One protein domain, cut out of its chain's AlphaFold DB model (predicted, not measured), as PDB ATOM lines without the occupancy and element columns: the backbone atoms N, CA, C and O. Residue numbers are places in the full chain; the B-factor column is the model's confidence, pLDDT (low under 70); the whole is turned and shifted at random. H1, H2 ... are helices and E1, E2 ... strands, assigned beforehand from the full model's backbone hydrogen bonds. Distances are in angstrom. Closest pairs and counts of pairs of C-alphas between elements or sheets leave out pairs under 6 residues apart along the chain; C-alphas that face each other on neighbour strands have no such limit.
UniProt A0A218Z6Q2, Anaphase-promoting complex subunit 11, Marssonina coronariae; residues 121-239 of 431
ATOM      1  N   ARG A 121     -52.805  24.629 -11.258       94.69
ATOM      2  CA  ARG A 121     -52.341  25.320 -10.065       94.69
ATOM      3  C   ARG A 121     -52.727  26.795 -10.044       94.69
ATOM      4  O   ARG A 121     -53.248  27.268  -9.039       94.69
ATOM      5  N   GLU A 122     -52.523  27.500 -11.152       95.56
ATOM      6  CA  GLU A 122     -52.940  28.897 -11.316       95.56
ATOM      7  C   GLU A 122     -54.452  29.049 -11.077       95.56
ATOM      8  O   GLU A 122     -54.895  29.973 -10.391       95.56
ATOM      9  N   GLN A 123     -55.250  28.103 -11.581       96.81
ATOM     10  CA  GLN A 123     -56.692  28.091 -11.369       96.81
ATOM     11  C   GLN A 123     -57.062  27.856  -9.894       96.81
ATOM     12  O   GLN A 123     -57.925  28.552  -9.360       96.81
ATOM     13  N   GLU A 124     -56.430  26.892  -9.222       96.62
ATOM     14  CA  GLU A 124     -56.664  26.612  -7.799       96.62
ATOM     15  C   GLU A 124     -56.264  27.782  -6.894       96.62
ATOM     16  O   GLU A 124     -56.944  28.062  -5.906       96.62
ATOM     17  N   GLU A 125     -55.189  28.493  -7.230       95.44
ATOM     18  CA  GLU A 125     -54.762  29.693  -6.510       95.44
ATOM     19  C   GLU A 125     -55.745  30.847  -6.697       95.44
ATOM     20  O   GLU A 125     -56.112  31.491  -5.714       95.44
ATOM     21  N   ALA A 126     -56.246  31.055  -7.918       97.38
ATOM     22  CA  ALA A 126     -57.284  32.046  -8.193       97.38
ATOM     23  C   ALA A 126     -58.607  31.753  -7.460       97.38
ATOM     24  O   ALA A 126     -59.360  32.675  -7.153       97.38
ATOM     25  N   MET A 127     -58.891  30.479  -7.174       97.94
ATOM     26  CA  MET A 127     -60.056  30.036  -6.397       97.94
ATOM     27  C   MET A 127     -59.783  29.941  -4.887       97.94
ATOM     28  O   MET A 127     -60.657  29.491  -4.149       97.94
ATOM     29  N   GLU A 128     -58.586  30.321  -4.428       97.06
ATOM     30  CA  GLU A 128     -58.155  30.227  -3.027       97.06
ATOM     31  C   GLU A 128     -58.351  28.826  -2.417       97.06
ATOM     32  O   GLU A 128     -58.682  28.676  -1.239       97.06
ATOM     33  N   VAL A 129     -58.125  27.769  -3.207       96.44
ATOM     34  CA  VAL A 129     -58.307  26.386  -2.747       96.44
ATOM     35  C   VAL A 129     -57.443  26.131  -1.503       96.44
ATOM     36  O   VAL A 129     -56.269  26.520  -1.439       96.44
ATOM     37  N   SER A 130     -58.031  25.484  -0.494       96.06
ATOM     38  CA  SER A 130     -57.355  25.062   0.741       96.06
ATOM     39  C   SER A 130     -56.131  24.215   0.407       96.06
ATOM     40  O   SER A 130     -56.195  23.385  -0.494       96.06
ATOM     41  N   ARG A 131     -55.026  24.359   1.155       93.94
ATOM     42  CA  ARG A 131     -53.823  23.538   0.920       93.94
ATOM     43  C   ARG A 131     -54.163  22.046   0.865       93.94
ATOM     44  O   ARG A 131     -53.684  21.370  -0.021       93.94
ATOM     45  N   ARG A 132     -55.059  21.547   1.719       94.31
ATOM     46  CA  ARG A 132     -55.419  20.119   1.755       94.31
ATOM     47  C   ARG A 132     -56.057  19.598   0.465       94.31
ATOM     48  O   ARG A 132     -55.932  18.412   0.195       94.31
ATOM     49  N   ASP A 133     -56.698  20.471  -0.309       95.44
ATOM     50  CA  ASP A 133     -57.533  20.105  -1.461       95.44
ATOM     51  C   ASP A 133     -56.900  20.465  -2.814       95.44
ATOM     52  O   ASP A 133     -57.522  20.259  -3.868       95.44
ATOM     53  N   ARG A 134     -55.683  21.027  -2.772       95.62
ATOM     54  CA  ARG A 134     -54.897  21.416  -3.944       95.62
ATOM     55  C   ARG A 134     -54.319  20.207  -4.667       95.62
ATOM     56  O   ARG A 134     -54.130  19.135  -4.093       95.62
ATOM     57  N   THR A 135     -53.993  20.436  -5.928       95.62
ATOM     58  CA  THR A 135     -53.237  19.520  -6.766       95.62
ATOM     59  C   THR A 135     -51.742  19.717  -6.538       95.62
ATOM     60  O   THR A 135     -51.259  20.846  -6.402       95.62
ATOM     61  N   TYR A 136     -51.011  18.607  -6.494       93.69
ATOM     62  CA  TYR A 136     -49.582  18.543  -6.208       93.69
ATOM     63  C   TYR A 136     -48.826  17.861  -7.339       93.69
ATOM     64  O   TYR A 136     -49.300  16.863  -7.874       93.69
ATOM     65  N   PHE A 137     -47.635  18.363  -7.672       91.00
ATOM     66  CA  PHE A 137     -46.780  17.760  -8.695       91.00
ATOM     67  C   PHE A 137     -45.613  17.004  -8.078       91.00
ATOM     68  O   PHE A 137     -44.708  17.617  -7.520       91.00
ATOM     69  N   VAL A 138     -45.632  15.678  -8.148       87.81
ATOM     70  CA  VAL A 138     -44.576  14.845  -7.562       87.81
ATOM     71  C   VAL A 138     -43.588  14.447  -8.652       87.81
ATOM     72  O   VAL A 138     -43.938  13.721  -9.583       87.81
ATOM     73  N   ASP A 139     -42.354  14.932  -8.520       81.69
ATOM     74  CA  ASP A 139     -41.240  14.523  -9.369       81.69
ATOM     75  C   ASP A 139     -40.914  13.036  -9.189       81.69
ATOM     76  O   ASP A 139     -41.162  12.435  -8.142       81.69
ATOM     77  N   GLU A 140     -40.325  12.439 -10.227       75.25
ATOM     78  CA  GLU A 140     -39.863  11.057 -10.156       75.25
ATOM     79  C   GLU A 140     -38.805  10.913  -9.054       75.25
ATOM     80  O   GLU A 140     -37.865  11.712  -8.964       75.25
ATOM     81  N   PHE A 141     -38.959   9.879  -8.222       69.19
ATOM     82  CA  PHE A 141     -38.052   9.611  -7.115       69.19
ATOM     83  C   PHE A 141     -36.623   9.417  -7.616       69.19
ATOM     84  O   PHE A 141     -36.312   8.467  -8.341       69.19
ATOM     85  N   ASP A 142     -35.727  10.290  -7.175       70.50
ATOM     86  CA  ASP A 142     -34.317  10.145  -7.470       70.50
ATOM     87  C   ASP A 142     -33.659   9.246  -6.436       70.50
ATOM     88  O   ASP A 142     -33.406   9.641  -5.296       70.50
ATOM     89  N   ARG A 143     -33.353   8.019  -6.864       69.50
ATOM     90  CA  ARG A 143     -32.651   7.031  -6.041       69.50
ATOM     91  C   ARG A 143     -31.301   7.543  -5.533       69.50
ATOM     92  O   ARG A 143     -30.851   7.072  -4.494       69.50
ATOM     93  N   GLU A 144     -30.665   8.486  -6.229       74.94
ATOM     94  CA  GLU A 144     -29.385   9.064  -5.806       74.94
ATOM     95  C   GLU A 144     -29.553  10.087  -4.675       74.94
ATOM     96  O   GLU A 144     -28.602  10.353  -3.937       74.94
ATOM     97  N   ARG A 145     -30.752  10.664  -4.513       71.38
ATOM     98  CA  ARG A 145     -31.063  11.670  -3.487       71.38
ATOM     99  C   ARG A 145     -32.430  11.401  -2.845       71.38
ATOM    100  O   ARG A 145     -33.353  12.193  -3.021       71.38
ATOM    101  N   PRO A 146     -32.553  10.315  -2.065       65.00
ATOM    102  CA  PRO A 146     -33.821   9.908  -1.459       65.00
ATOM    103  C   PRO A 146     -34.334  10.888  -0.390       65.00
ATOM    104  O   PRO A 146     -35.521  10.884  -0.081       65.00
ATOM    105  N   ASP A 147     -33.444  11.714   0.173       65.31
ATOM    106  CA  ASP A 147     -33.741  12.680   1.240       65.31
ATOM    107  C   ASP A 147     -34.093  14.088   0.715       65.31
ATOM    108  O   ASP A 147     -34.274  15.006   1.515       65.31
ATOM    109  N   ASP A 148     -34.137  14.287  -0.607       67.31
ATOM    110  CA  ASP A 148     -34.437  15.572  -1.245       67.31
ATOM    111  C   ASP A 148     -35.963  15.723  -1.391       67.31
ATOM    112  O   ASP A 148     -36.565  15.007  -2.200       67.31
ATOM    113  N   PRO A 149     -36.628  16.599  -0.611       57.94
ATOM    114  CA  PRO A 149     -38.065  16.815  -0.706       57.94
ATOM    115  C   PRO A 149     -38.361  17.627  -1.973       57.94
ATOM    116  O   PRO A 149     -38.702  18.800  -1.917       57.94
ATOM    117  N   ARG A 150     -38.247  17.007  -3.150       62.34
ATOM    118  CA  ARG A 150     -38.368  17.682  -4.459       62.34
ATOM    119  C   ARG A 150     -39.754  18.248  -4.774       62.34
ATOM    120  O   ARG A 150     -39.976  18.776  -5.855       62.34
ATOM    121  N   ASN A 151     -40.684  18.158  -3.833       70.62
ATOM    122  CA  ASN A 151     -41.976  18.810  -3.898       70.62
ATOM    123  C   ASN A 151     -42.223  19.539  -2.572       70.62
ATOM    124  O   ASN A 151     -42.962  19.041  -1.723       70.62
ATOM    125  N   ASP A 152     -41.600  20.710  -2.411       73.75
ATOM    126  CA  ASP A 152     -41.784  21.596  -1.248       73.75
ATOM    127  C   ASP A 152     -43.265  21.954  -1.006       73.75
ATOM    128  O   ASP A 152     -43.658  22.286   0.117       73.75
ATOM    129  N   ASP A 153     -44.105  21.875  -2.046       81.44
ATOM    130  CA  ASP A 153     -45.532  22.173  -1.945       81.44
ATOM    131  C   ASP A 153     -46.298  21.078  -1.185       81.44
ATOM    132  O   ASP A 153     -47.156  21.400  -0.355       81.44
ATOM    133  N   LEU A 154     -46.017  19.796  -1.459       89.94
ATOM    134  CA  LEU A 154     -46.642  18.658  -0.766       89.94
ATOM    135  C   LEU A 154     -45.893  18.296   0.521       89.94
ATOM    136  O   LEU A 154     -46.516  18.021   1.548       89.94
ATOM    137  N   TYR A 155     -44.562  18.300   0.460       89.31
ATOM    138  CA  TYR A 155     -43.664  17.938   1.545       89.31
ATOM    139  C   TYR A 155     -43.005  19.195   2.091       89.31
ATOM    140  O   TYR A 155     -41.949  19.622   1.632       89.31
ATOM    141  N   ARG A 156     -43.588  19.780   3.137       91.50
ATOM    142  CA  ARG A 156     -42.899  20.863   3.834       91.50
ATOM    143  C   ARG A 156     -41.788  20.253   4.677       91.50
ATOM    144  O   ARG A 156     -42.102  19.548   5.633       91.50
ATOM    145  N   GLY A 157     -40.522  20.516   4.359       90.31
ATOM    146  CA  GLY A 157     -39.403  20.159   5.236       90.31
ATOM    147  C   GLY A 157     -39.585  20.769   6.630       90.31
ATOM    148  O   GLY A 157     -39.963  21.936   6.753       90.31
ATOM    149  N   VAL A 158     -39.365  19.975   7.680       91.94
ATOM    150  CA  VAL A 158     -39.583  20.384   9.074       91.94
ATOM    151  C   VAL A 158     -38.301  20.178   9.868       91.94
ATOM    152  O   VAL A 158     -37.694  19.109   9.818       91.94
ATOM    153  N   THR A 159     -37.888  21.198  10.618       91.94
ATOM    154  CA  THR A 159     -36.756  21.062  11.542       91.94
ATOM    155  C   THR A 159     -37.150  20.220  12.764       91.94
ATOM    156  O   THR A 159     -38.308  20.268  13.179       91.94
ATOM    157  N   PRO A 160     -36.221  19.492  13.414       90.19
ATOM    158  CA  PRO A 160     -36.548  18.702  14.607       90.19
ATOM    159  C   PRO A 160     -37.264  19.495  15.712       90.19
ATOM    160  O   PRO A 160     -38.128  18.968  16.402       90.19
ATOM    161  N   ALA A 161     -36.963  20.792  15.840       92.62
ATOM    162  CA  ALA A 161     -37.595  21.683  16.811       92.62
ATOM    163  C   ALA A 161     -39.069  22.020  16.497       92.62
ATOM    164  O   ALA A 161     -39.816  22.393  17.399       92.62
ATOM    165  N   GLU A 162     -39.491  21.914  15.236       93.94
ATOM    166  CA  GLU A 162     -40.871  22.158  14.802       93.94
ATOM    167  C   GLU A 162     -41.777  20.927  14.958       93.94
ATOM    168  O   GLU A 162     -43.000  21.061  14.873       93.94
ATOM    169  N   VAL A 163     -41.203  19.736  15.160       94.19
ATOM    170  CA  VAL A 163     -41.963  18.498  15.361       94.19
ATOM    171  C   VAL A 163     -42.462  18.455  16.811       94.19
ATOM    172  O   VAL A 163     -41.652  18.446  17.742       94.19
ATOM    173  N   PRO A 164     -43.786  18.428  17.060       95.06
ATOM    174  CA  PRO A 164     -44.301  18.277  18.416       95.06
ATOM    175  C   PRO A 164     -43.817  16.959  19.027       95.06
ATOM    176  O   PRO A 164     -43.893  15.925  18.371       95.06
ATOM    177  N   ARG A 165     -43.401  16.966  20.300       92.31
ATOM    178  CA  ARG A 165     -42.904  15.758  20.995       92.31
ATOM    179  C   ARG A 165     -43.889  14.585  20.955       92.31
ATOM    180  O   ARG A 165     -43.481  13.438  20.890       92.31
ATOM    181  N   GLU A 166     -45.187  14.879  20.960       94.56
ATOM    182  CA  GLU A 166     -46.264  13.882  20.869       94.56
ATOM    183  C   GLU A 166     -46.386  13.240  19.474       94.56
ATOM    184  O   GLU A 166     -47.009  12.193  19.328       94.56
ATOM    185  N   LYS A 167     -45.805  13.871  18.448       93.88
ATOM    186  CA  LYS A 167     -45.825  13.452  17.041       93.88
ATOM    187  C   LYS A 167     -44.423  13.112  16.517       93.88
ATOM    188  O   LYS A 167     -44.224  13.094  15.308       93.88
ATOM    189  N   ASP A 168     -43.455  12.872  17.403       93.44
ATOM    190  CA  ASP A 168     -42.070  12.555  17.027       93.44
ATOM    191  C   ASP A 168     -41.929  11.172  16.365       93.44
ATOM    192  O   ASP A 168     -40.999  10.907  15.608       93.44
ATOM    193  N   THR A 169     -42.881  10.275  16.598       94.25
ATOM    194  CA  THR A 169     -42.866   8.933  16.018       94.25
ATOM    195  C   THR A 169     -43.424   8.944  14.594       94.25
ATOM    196  O   THR A 169     -44.578   9.316  14.371       94.25
ATOM    197  N   CYS A 170     -42.640   8.483  13.617       94.81
ATOM    198  CA  CYS A 170     -43.107   8.340  12.242       94.81
ATOM    199  C   CYS A 170     -44.227   7.289  12.157       94.81
ATOM    200  O   CYS A 170     -44.024   6.128  12.503       94.81
ATOM    201  N   GLY A 171     -45.396   7.658  11.626       92.56
ATOM    202  CA  GLY A 171     -46.544   6.745  11.523       92.56
ATOM    203  C   GLY A 171     -46.362   5.541  10.584       92.56
ATOM    204  O   GLY A 171     -47.192   4.638  10.614       92.56
ATOM    205  N   ILE A 172     -45.301   5.519   9.766       94.19
ATOM    206  CA  ILE A 172     -45.014   4.452   8.792       94.19
ATOM    207  C   ILE A 172     -44.038   3.431   9.391       94.19
ATOM    208  O   ILE A 172     -44.392   2.271   9.569       94.19
ATOM    209  N   CYS A 173     -42.819   3.858   9.743       93.75
ATOM    210  CA  CYS A 173     -41.776   2.961  10.260       93.75
ATOM    211  C   CYS A 173     -41.739   2.853  11.791       93.75
ATOM    212  O   CYS A 173     -40.998   2.033  12.316       93.75
ATOM    213  N   ARG A 174     -42.519   3.675  12.509       93.44
ATOM    214  CA  ARG A 174     -42.551   3.778  13.980       93.44
ATOM    215  C   ARG A 174     -41.248   4.235  14.651       93.44
ATOM    216  O   ARG A 174     -41.202   4.264  15.874       93.44
ATOM    217  N   GLY A 175     -40.235   4.641  13.886       92.75
ATOM    218  CA  GLY A 175     -39.014   5.247  14.424       92.75
ATOM    219  C   GLY A 175     -39.191   6.725  14.799       92.75
ATOM    220  O   GLY A 175     -40.056   7.415  14.245       92.75
ATOM    221  N   SER A 176     -38.368   7.219  15.725       92.75
ATOM    222  CA  SER A 176     -38.295   8.640  16.106       92.75
ATOM    223  C   SER A 176     -37.693   9.484  14.978       92.75
ATOM    224  O   SER A 176     -36.687   9.105  14.377       92.75
ATOM    225  N   MET A 177     -38.315  10.627  14.676       91.81
ATOM    226  CA  MET A 177     -37.880  11.563  13.632       91.81
ATOM    227  C   MET A 177     -36.875  12.604  14.136       91.81
ATOM    228  O   MET A 177     -36.218  13.256  13.325       91.81
ATOM    229  N   THR A 178     -36.768  12.786  15.455       88.31
ATOM    230  CA  THR A 178     -35.868  13.764  16.089       88.31
ATOM    231  C   THR A 178     -34.684  13.134  16.824       88.31
ATOM    232  O   THR A 178     -33.860  13.867  17.370       88.31
ATOM    233  N   ALA A 179     -34.555  11.803  16.828       83.31
ATOM    234  CA  ALA A 179     -33.422  11.116  17.441       83.31
ATOM    235  C   ALA A 179     -32.083  11.549  16.805       83.31
ATOM    236  O   ALA A 179     -31.824  11.311  15.628       83.31
ATOM    237  N   GLU A 180     -31.212  12.174  17.605       70.50
ATOM    238  CA  GLU A 180     -29.892  12.656  17.164       70.50
ATOM    239  C   GLU A 180     -28.863  11.522  16.987       70.50
ATOM    240  O   GLU A 180     -27.838  11.709  16.329       70.50
ATOM    241  N   SER A 181     -29.113  10.339  17.559       62.31
ATOM    242  CA  SER A 181     -28.217   9.183  17.470       62.31
ATOM    243  C   SER A 181     -28.663   8.210  16.377       62.31
ATOM    244  O   SER A 181     -29.702   7.567  16.509       62.31
ATOM    245  N   MET A 182     -27.830   8.030  15.345       56.22
ATOM    246  CA  MET A 182     -27.978   6.963  14.337       56.22
ATOM    247  C   MET A 182     -27.778   5.543  14.905       56.22
ATOM    248  O   MET A 182     -28.000   4.570  14.191       56.22
ATOM    249  N   ASP A 183     -27.368   5.419  16.171       59.75
ATOM    250  CA  ASP A 183     -26.960   4.156  16.804       59.75
ATOM    251  C   ASP A 183     -28.111   3.354  17.448       59.75
ATOM    252  O   ASP A 183     -27.853   2.416  18.199       59.75
ATOM    253  N   ALA A 184     -29.377   3.693  17.192       53.50
ATOM    254  CA  ALA A 184     -30.514   3.020  17.819       53.50
ATOM    255  C   ALA A 184     -31.454   2.398  16.783       53.50
ATOM    256  O   ALA A 184     -31.924   3.085  15.877       53.50
ATOM    257  N   ASP A 185     -31.823   1.134  17.014       64.44
ATOM    258  CA  ASP A 185     -32.945   0.417  16.380       64.44
ATOM    259  C   ASP A 185     -34.288   1.196  16.428       64.44
ATOM    260  O   ASP A 185     -35.261   0.807  15.786       64.44
ATOM    261  N   ASP A 186     -34.339   2.316  17.159       71.31
ATOM    262  CA  ASP A 186     -35.504   3.176  17.373       71.31
ATOM    263  C   ASP A 186     -35.571   4.409  16.441       71.31
ATOM    264  O   ASP A 186     -36.540   5.175  16.493       71.31
ATOM    265  N   GLY A 187     -34.558   4.656  15.601       77.81
ATOM    266  CA  GLY A 187     -34.510   5.809  14.690       77.81
ATOM    267  C   GLY A 187     -35.351   5.634  13.418       77.81
ATOM    268  O   GLY A 187     -35.425   4.551  12.839       77.81
ATOM    269  N   CYS A 188     -35.986   6.708  12.934       84.19
ATOM    270  CA  CYS A 188     -36.595   6.710  11.603       84.19
ATOM    271  C   CYS A 188     -35.505   6.528  10.531       84.19
ATOM    272  O   CYS A 188     -34.446   7.147  10.599       84.19
ATOM    273  N   SER A 189     -35.769   5.719   9.502       82.94
ATOM    274  CA  SER A 189     -34.815   5.496   8.403       82.94
ATOM    275  C   SER A 189     -34.585   6.731   7.519       82.94
ATOM    276  O   SER A 189     -33.679   6.736   6.685       82.94
ATOM    277  N   SER A 190     -35.400   7.777   7.672       81.25
ATOM    278  CA  SER A 190     -35.230   9.063   6.997       81.25
ATOM    279  C   SER A 190     -34.324   9.990   7.802       81.25
ATOM    280  O   SER A 190     -34.525  10.163   9.000       81.25
ATOM    281  N   LYS A 191     -33.386  10.677   7.137       81.06
ATOM    282  CA  LYS A 191     -32.531  11.690   7.792       81.06
ATOM    283  C   LYS A 191     -33.247  13.015   8.062       81.06
ATOM    284  O   LYS A 191     -32.723  13.866   8.775       81.06
ATOM    285  N   SER A 192     -34.408  13.216   7.449       88.25
ATOM    286  CA  SER A 192     -35.188  14.446   7.510       88.25
ATOM    287  C   SER A 192     -36.666  14.143   7.749       88.25
ATOM    288  O   SER A 192     -37.206  13.136   7.279       88.25
ATOM    289  N   ALA A 193     -37.321  15.040   8.488       92.44
ATOM    290  CA  ALA A 193     -38.756  15.021   8.723       92.44
ATOM    291  C   ALA A 193     -39.469  15.990   7.770       92.44
ATOM    292  O   ALA A 193     -38.944  17.047   7.408       92.44
ATOM    293  N   CYS A 194     -40.695  15.651   7.395       93.81
ATOM    294  CA  CYS A 194     -41.577  16.508   6.617       93.81
ATOM    295  C   CYS A 194     -42.992  16.511   7.195       93.81
ATOM    296  O   CYS A 194     -43.403  15.573   7.881       93.81
ATOM    297  N   ALA A 195     -43.736  17.577   6.911       95.19
ATOM    298  CA  ALA A 195     -45.147  17.701   7.236       95.19
ATOM    299  C   ALA A 195     -45.982  17.740   5.959       95.19
ATOM    300  O   ALA A 195     -45.701  18.514   5.043       95.19
ATOM    301  N   LEU A 196     -47.051  16.947   5.955       95.75
ATOM    302  CA  LEU A 196     -48.094  17.005   4.938       95.75
ATOM    303  C   LEU A 196     -49.042  18.201   5.167       95.75
ATOM    304  O   LEU A 196     -49.131  18.723   6.284       95.75
ATOM    305  N   PRO A 197     -49.867  18.579   4.170       96.00
ATOM    306  CA  PRO A 197     -50.873  19.646   4.294       96.00
ATOM    307  C   PRO A 197     -51.938  19.396   5.377       96.00
ATOM    308  O   PRO A 197     -52.645  20.312   5.801       96.00
ATOM    309  N   CYS A 198     -52.085  18.144   5.819       96.19
ATOM    310  CA  CYS A 198     -52.962  17.757   6.923       96.19
ATOM    311  C   CYS A 198     -52.306  17.882   8.312       96.19
ATOM    312  O   CYS A 198     -52.962  17.555   9.296       96.19
ATOM    313  N   GLU A 199     -51.056  18.356   8.395       95.50
ATOM    314  CA  GLU A 199     -50.269  18.527   9.634       95.50
ATOM    315  C   GLU A 199     -49.905  17.216  10.361       95.50
ATOM    316  O   GLU A 199     -49.709  17.178  11.585       95.50
ATOM    317  N   HIS A 200     -49.797  16.127   9.597       96.62
ATOM    318  CA  HIS A 200     -49.128  14.900  10.027       96.62
ATOM    319  C   HIS A 200     -47.671  14.904   9.565       96.62
ATOM    320  O   HIS A 200     -47.362  15.413   8.484       96.62
ATOM    321  N   TYR A 201     -46.798  14.346  10.403       96.25
ATOM    322  CA  TYR A 201     -45.347  14.389  10.248       96.25
ATOM    323  C   TYR A 201     -44.812  12.989   9.957       96.25
ATOM    324  O   TYR A 201     -45.242  12.015  10.579       96.25
ATOM    325  N   PHE A 202     -43.882  12.893   9.013       95.69
ATOM    326  CA  PHE A 202     -43.265  11.635   8.600       95.69
ATOM    327  C   PHE A 202     -41.800  11.850   8.228       95.69
ATOM    328  O   PHE A 202     -41.404  12.947   7.831       95.69
ATOM    329  N   GLY A 203     -41.007  10.781   8.287       93.38
ATOM    330  CA  GLY A 203     -39.713  10.762   7.623       93.38
ATOM    331  C   GLY A 203     -39.885  10.872   6.103       93.38
ATOM    332  O   GLY A 203     -40.759  10.211   5.533       93.38
ATOM    333  N   VAL A 204     -39.071  11.707   5.450       89.88
ATOM    334  CA  VAL A 204     -39.160  11.980   4.002       89.88
ATOM    335  C   VAL A 204     -39.056  10.699   3.172       89.88
ATOM    336  O   VAL A 204     -39.861  10.494   2.262       89.88
ATOM    337  N   THR A 205     -38.125   9.799   3.502       88.38
ATOM    338  CA  THR A 205     -37.942   8.538   2.763       88.38
ATOM    339  C   THR A 205     -39.103   7.571   2.983       88.38
ATOM    340  O   THR A 205     -39.540   6.926   2.030       88.38
ATOM    341  N   CYS A 206     -39.654   7.504   4.202       91.56
ATOM    342  CA  CYS A 206     -40.815   6.667   4.497       91.56
ATOM    343  C   CYS A 206     -42.050   7.135   3.724       91.56
ATOM    344  O   CYS A 206     -42.722   6.328   3.087       91.56
ATOM    345  N   LEU A 207     -42.331   8.440   3.758       91.12
ATOM    346  CA  LEU A 207     -43.478   9.006   3.060       91.12
ATOM    347  C   LEU A 207     -43.314   8.918   1.541       91.12
ATOM    348  O   LEU A 207     -44.261   8.555   0.855       91.12
ATOM    349  N   SER A 208     -42.114   9.168   1.014       86.94
ATOM    350  CA  SER A 208     -41.844   8.995  -0.418       86.94
ATOM    351  C   SER A 208     -42.038   7.541  -0.852       86.94
ATOM    352  O   SER A 208     -42.622   7.292  -1.900       86.94
ATOM    353  N   GLY A 209     -41.609   6.573  -0.032       86.56
ATOM    354  CA  GLY A 209     -41.879   5.154  -0.269       86.56
ATOM    355  C   GLY A 209     -43.375   4.851  -0.337       86.56
ATOM    356  O   GLY A 209     -43.816   4.221  -1.290       86.56
ATOM    357  N   TRP A 210     -44.152   5.369   0.614       90.44
ATOM    358  CA  TRP A 210     -45.606   5.193   0.656       90.44
ATOM    359  C   TRP A 210     -46.321   5.789  -0.565       90.44
ATOM    360  O   TRP A 210     -47.141   5.124  -1.186       90.44
ATOM    361  N   MET A 211     -45.993   7.029  -0.934       86.50
ATOM    362  CA  MET A 211     -46.701   7.733  -2.010       86.50
ATOM    363  C   MET A 211     -46.274   7.272  -3.410       86.50
ATOM    364  O   MET A 211     -47.066   7.345  -4.341       86.50
ATOM    365  N   ILE A 212     -45.018   6.840  -3.578       78.62
ATOM    366  CA  ILE A 212     -44.447   6.527  -4.899       78.62
ATOM    367  C   ILE A 212     -44.406   5.023  -5.162       78.62
ATOM    368  O   ILE A 212     -44.741   4.611  -6.261       78.62
ATOM    369  N   ARG A 213     -43.978   4.193  -4.198       75.81
ATOM    370  CA  ARG A 213     -43.846   2.741  -4.433       75.81
ATOM    371  C   ARG A 213     -45.160   1.996  -4.280       75.81
ATOM    372  O   ARG A 213     -45.372   1.029  -4.988       75.81
ATOM    373  N   GLU A 214     -45.994   2.411  -3.331       77.56
ATOM    374  CA  GLU A 214     -47.305   1.784  -3.117       77.56
ATOM    375  C   GLU A 214     -48.418   2.494  -3.902       77.56
ATOM    376  O   GLU A 214     -49.580   2.135  -3.742       77.56
ATOM    377  N   GLU A 215     -48.076   3.531  -4.682       80.44
ATOM    378  CA  GLU A 215     -49.007   4.351  -5.478       80.44
ATOM    379  C   GLU A 215     -50.194   4.906  -4.666       80.44
ATOM    380  O   GLU A 215     -51.284   5.181  -5.171       80.44
ATOM    381  N   LYS A 216     -49.990   5.105  -3.357       89.00
ATOM    382  CA  LYS A 216     -51.024   5.609  -2.454       89.00
ATOM    383  C   LYS A 216     -50.997   7.123  -2.400       89.00
ATOM    384  O   LYS A 216     -50.100   7.721  -1.824       89.00
ATOM    385  N   ASN A 217     -52.081   7.751  -2.835       92.12
ATOM    386  CA  ASN A 217     -52.231   9.207  -2.794       92.12
ATOM    387  C   ASN A 217     -52.832   9.738  -1.479       92.12
ATOM    388  O   ASN A 217     -53.472  10.786  -1.471       92.12
ATOM    389  N   SER A 218     -52.659   9.036  -0.351       95.50
ATOM    390  CA  SER A 218     -53.314   9.384   0.918       95.50
ATOM    391  C   SER A 218     -52.368   9.452   2.116       95.50
ATOM    392  O   SER A 218     -51.384   8.721   2.214       95.50
ATOM    393  N   CYS A 219     -52.694  10.323   3.076       96.25
ATOM    394  CA  CYS A 219     -51.968  10.423   4.340       96.25
ATOM    395  C   CYS A 219     -52.093   9.116   5.155       96.25
ATOM    396  O   CYS A 219     -53.216   8.736   5.492       96.25
ATOM    397  N   PRO A 220     -50.985   8.490   5.597       95.75
ATOM    398  CA  PRO A 220     -51.034   7.249   6.380       95.75
ATOM    399  C   PRO A 220     -51.823   7.349   7.697       95.75
ATOM    400  O   PRO A 220     -52.378   6.359   8.166       95.75
ATOM    401  N   THR A 221     -51.877   8.537   8.310       96.50
ATOM    402  CA  THR A 221     -52.511   8.734   9.625       96.50
ATOM    403  C   THR A 221     -53.994   9.078   9.518       96.50
ATOM    404  O   THR A 221     -54.818   8.409  10.133       96.50
ATOM    405  N   CYS A 222     -54.356  10.114   8.753       97.00
ATOM    406  CA  CYS A 222     -55.751  10.566   8.656       97.00
ATOM    407  C   CYS A 222     -56.481  10.121   7.389       97.00
ATOM    408  O   CYS A 222     -57.661  10.433   7.253       97.00
ATOM    409  N   ARG A 223     -55.798   9.429   6.468       96.25
ATOM    410  CA  ARG A 223     -56.338   8.979   5.173       96.25
ATOM    411  C   ARG A 223     -56.865  10.103   4.280       96.25
ATOM    412  O   ARG A 223     -57.631   9.842   3.365       96.25
ATOM    413  N   GLN A 224     -56.449  11.346   4.527       96.69
ATOM    414  CA  GLN A 224     -56.719  12.447   3.608       96.69
ATOM    415  C   GLN A 224     -56.095  12.118   2.252       96.69
ATOM    416  O   GLN A 224     -54.880  11.940   2.181       96.69
ATOM    417  N   GLU A 225     -56.919  12.056   1.213       96.31
ATOM    418  CA  GLU A 225     -56.478  11.892  -0.169       96.31
ATOM    419  C   GLU A 225     -56.010  13.231  -0.745       96.31
ATOM    420  O   GLU A 225     -56.589  14.288  -0.466       96.31
ATOM    421  N   TYR A 226     -54.951  13.171  -1.546       94.94
ATOM    422  CA  TYR A 226     -54.352  14.298  -2.244       94.94
ATOM    423  C   TYR A 226     -54.482  14.094  -3.747       94.94
ATOM    424  O   TYR A 226     -54.295  12.993  -4.261       94.94
ATOM    425  N   LYS A 227     -54.750  15.176  -4.477       95.12
ATOM    426  CA  LYS A 227     -54.745  15.150  -5.940       95.12
ATOM    427  C   LYS A 227     -53.299  15.248  -6.404       95.12
ATOM    428  O   LYS A 227     -52.705  16.322  -6.335       95.12
ATOM    429  N   ILE A 228     -52.717  14.136  -6.829       92.06
ATOM    430  CA  ILE A 228     -51.309  14.092  -7.220       92.06
ATOM    431  C   ILE A 228     -51.204  13.900  -8.725       92.06
ATOM    432  O   ILE A 228     -51.794  12.999  -9.308       92.06
ATOM    433  N   MET A 229     -50.442  14.785  -9.357       91.00
ATOM    434  CA  MET A 229     -49.969  14.630 -10.718       91.00
ATOM    435  C   MET A 229     -48.516  14.182 -10.655       91.00
ATOM    436  O   MET A 229     -47.642  14.941 -10.236       91.00
ATOM    437  N   HIS A 230     -48.250  12.956 -11.084       87.31
ATOM    438  CA  HIS A 230     -46.886  12.454 -11.161       87.31
ATOM    439  C   HIS A 230     -46.180  13.019 -12.396       87.31
ATOM    440  O   HIS A 230     -46.764  13.169 -13.481       87.31
ATOM    441  N   GLN A 231     -44.899  13.343 -12.238       86.88
ATOM    442  CA  GLN A 231     -44.014  13.509 -13.376       86.88
ATOM    443  C   GLN A 231     -43.952  12.181 -14.131       86.88
ATOM    444  O   GLN A 231     -43.965  11.116 -13.521       86.88
ATOM    445  N   LEU A 232     -43.841  12.254 -15.458       87.06
ATOM    446  CA  LEU A 232     -43.664  11.046 -16.248       87.06
ATOM    447  C   LEU A 232     -42.431  10.263 -15.765       87.06
ATOM    448  O   LEU A 232     -41.355  10.865 -15.613       87.06
ATOM    449  N   SER A 233     -42.599   8.957 -15.564       85.69
ATOM    450  CA  SER A 233     -41.570   8.046 -15.052       85.69
ATOM    451  C   SER A 233     -40.592   7.588 -16.141       85.69
ATOM    452  O   SER A 233     -40.902   7.608 -17.335       85.69
ATOM    453  N   ARG A 234     -39.404   7.104 -15.764       83.69
ATOM    454  CA  ARG A 234     -38.474   6.458 -16.708       83.69
ATOM    455  C   ARG A 234     -39.103   5.255 -17.409       83.69
ATOM    456  O   ARG A 234     -38.804   5.038 -18.577       83.69
ATOM    457  N   ALA A 235     -40.007   4.525 -16.755       84.75
ATOM    458  CA  ALA A 235     -40.752   3.450 -17.410       84.75
ATOM    459  C   ALA A 235     -41.625   3.999 -18.560       84.75
ATOM    460  O   ALA A 235     -41.602   3.485 -19.676       84.75
ATOM    461  N   GLU A 236     -42.303   5.134 -18.354       85.44
ATOM    462  CA  GLU A 236     -43.075   5.806 -19.410       85.44
ATOM    463  C   GLU A 236     -42.208   6.426 -20.522       85.44
ATOM    464  O   GLU A 236     -42.693   6.666 -21.642       85.44
ATOM    465  N   GLN A 237     -40.928   6.698 -20.245       87.38
ATOM    466  CA  GLN A 237     -39.965   7.128 -21.262       87.38
ATOM    467  C   GLN A 237     -39.753   6.037 -22.311       87.38
ATOM    468  O   GLN A 237     -39.649   6.353 -23.501       87.38
ATOM    469  N   ASP A 238     -39.737   4.777 -21.877       86.81
ATOM    470  CA  ASP A 238     -39.585   3.609 -22.739       86.81
ATOM    471  C   ASP A 238     -40.906   3.139 -23.366       86.81
ATOM    472  O   ASP A 238     -40.885   2.280 -24.247       86.81
ATOM    473  N   ARG A 239     -42.044   3.755 -23.014       88.88
ATOM    474  CA  ARG A 239     -43.327   3.493 -23.680       88.88
ATOM    475  C   ARG A 239     -43.240   3.858 -25.162       88.88
ATOM    476  O   ARG A 239     -43.065   5.025 -25.533       88.88
TER     477      ARG A 239
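AT A GLANCE: This is residues 121 to 239 of the 431 residues of the protein "Anaphase-promoting complex subunit 11" of Marssonina coronariae (UniProt A0A218Z6Q2). With little regular structure, this is a body of long loops around a small sheet, E2 E3 E4, from which H2 stands up; a separate parallel pair, E1 beside E5, leads to H1 and H3 far out. The printed part has 119 residues, 37 in named elements (H1 E1 E2 E3 E4 H2 E5 H3), class mixed. It is compact, radius of gyration of the C-alphas 14.9 A, spanning 44 by 38 by 21 A.

IN THESE COORDINATES: Find C-alpha 121 at (-52.341, 25.320, -10.065), where H1, residues 121 to 126, begins. Next come E1, 135 to 138; E2, 156 to 158; E3, 193 to 195; E4, 201 to 203; H2, 204 to 213, 13.4 A long; E5, 227 to 230; and H3, 234 to 237, ending at (-39.965, 7.128, -21.262).

HOW THE PARTS SIT: In the meander E2 E3 E4, successive antiparallel neighbours forming two hairpins, find N 156 and O 195, 3.1 A, and N 194 and O 202, 2.8 A, within hydrogen-bond range. H2 is on this sheet, over E4, standing up at 60 degrees. Parallel E1 and E5 have N 136 and O 227, 2.8 A. Every O i to N i+4 pair in H1 and H2 is within range; H3 is too short for one.

THE WHOLE: The farthest C-alphas, Ala 126 and Asp 183, are 48.2 A apart. The printed part has no cut; links E1 to E2, E2 to E3 and H2 to E5 are long. pLDDT is under 70 at 141, 143, 146 to 150 and 181 to 185.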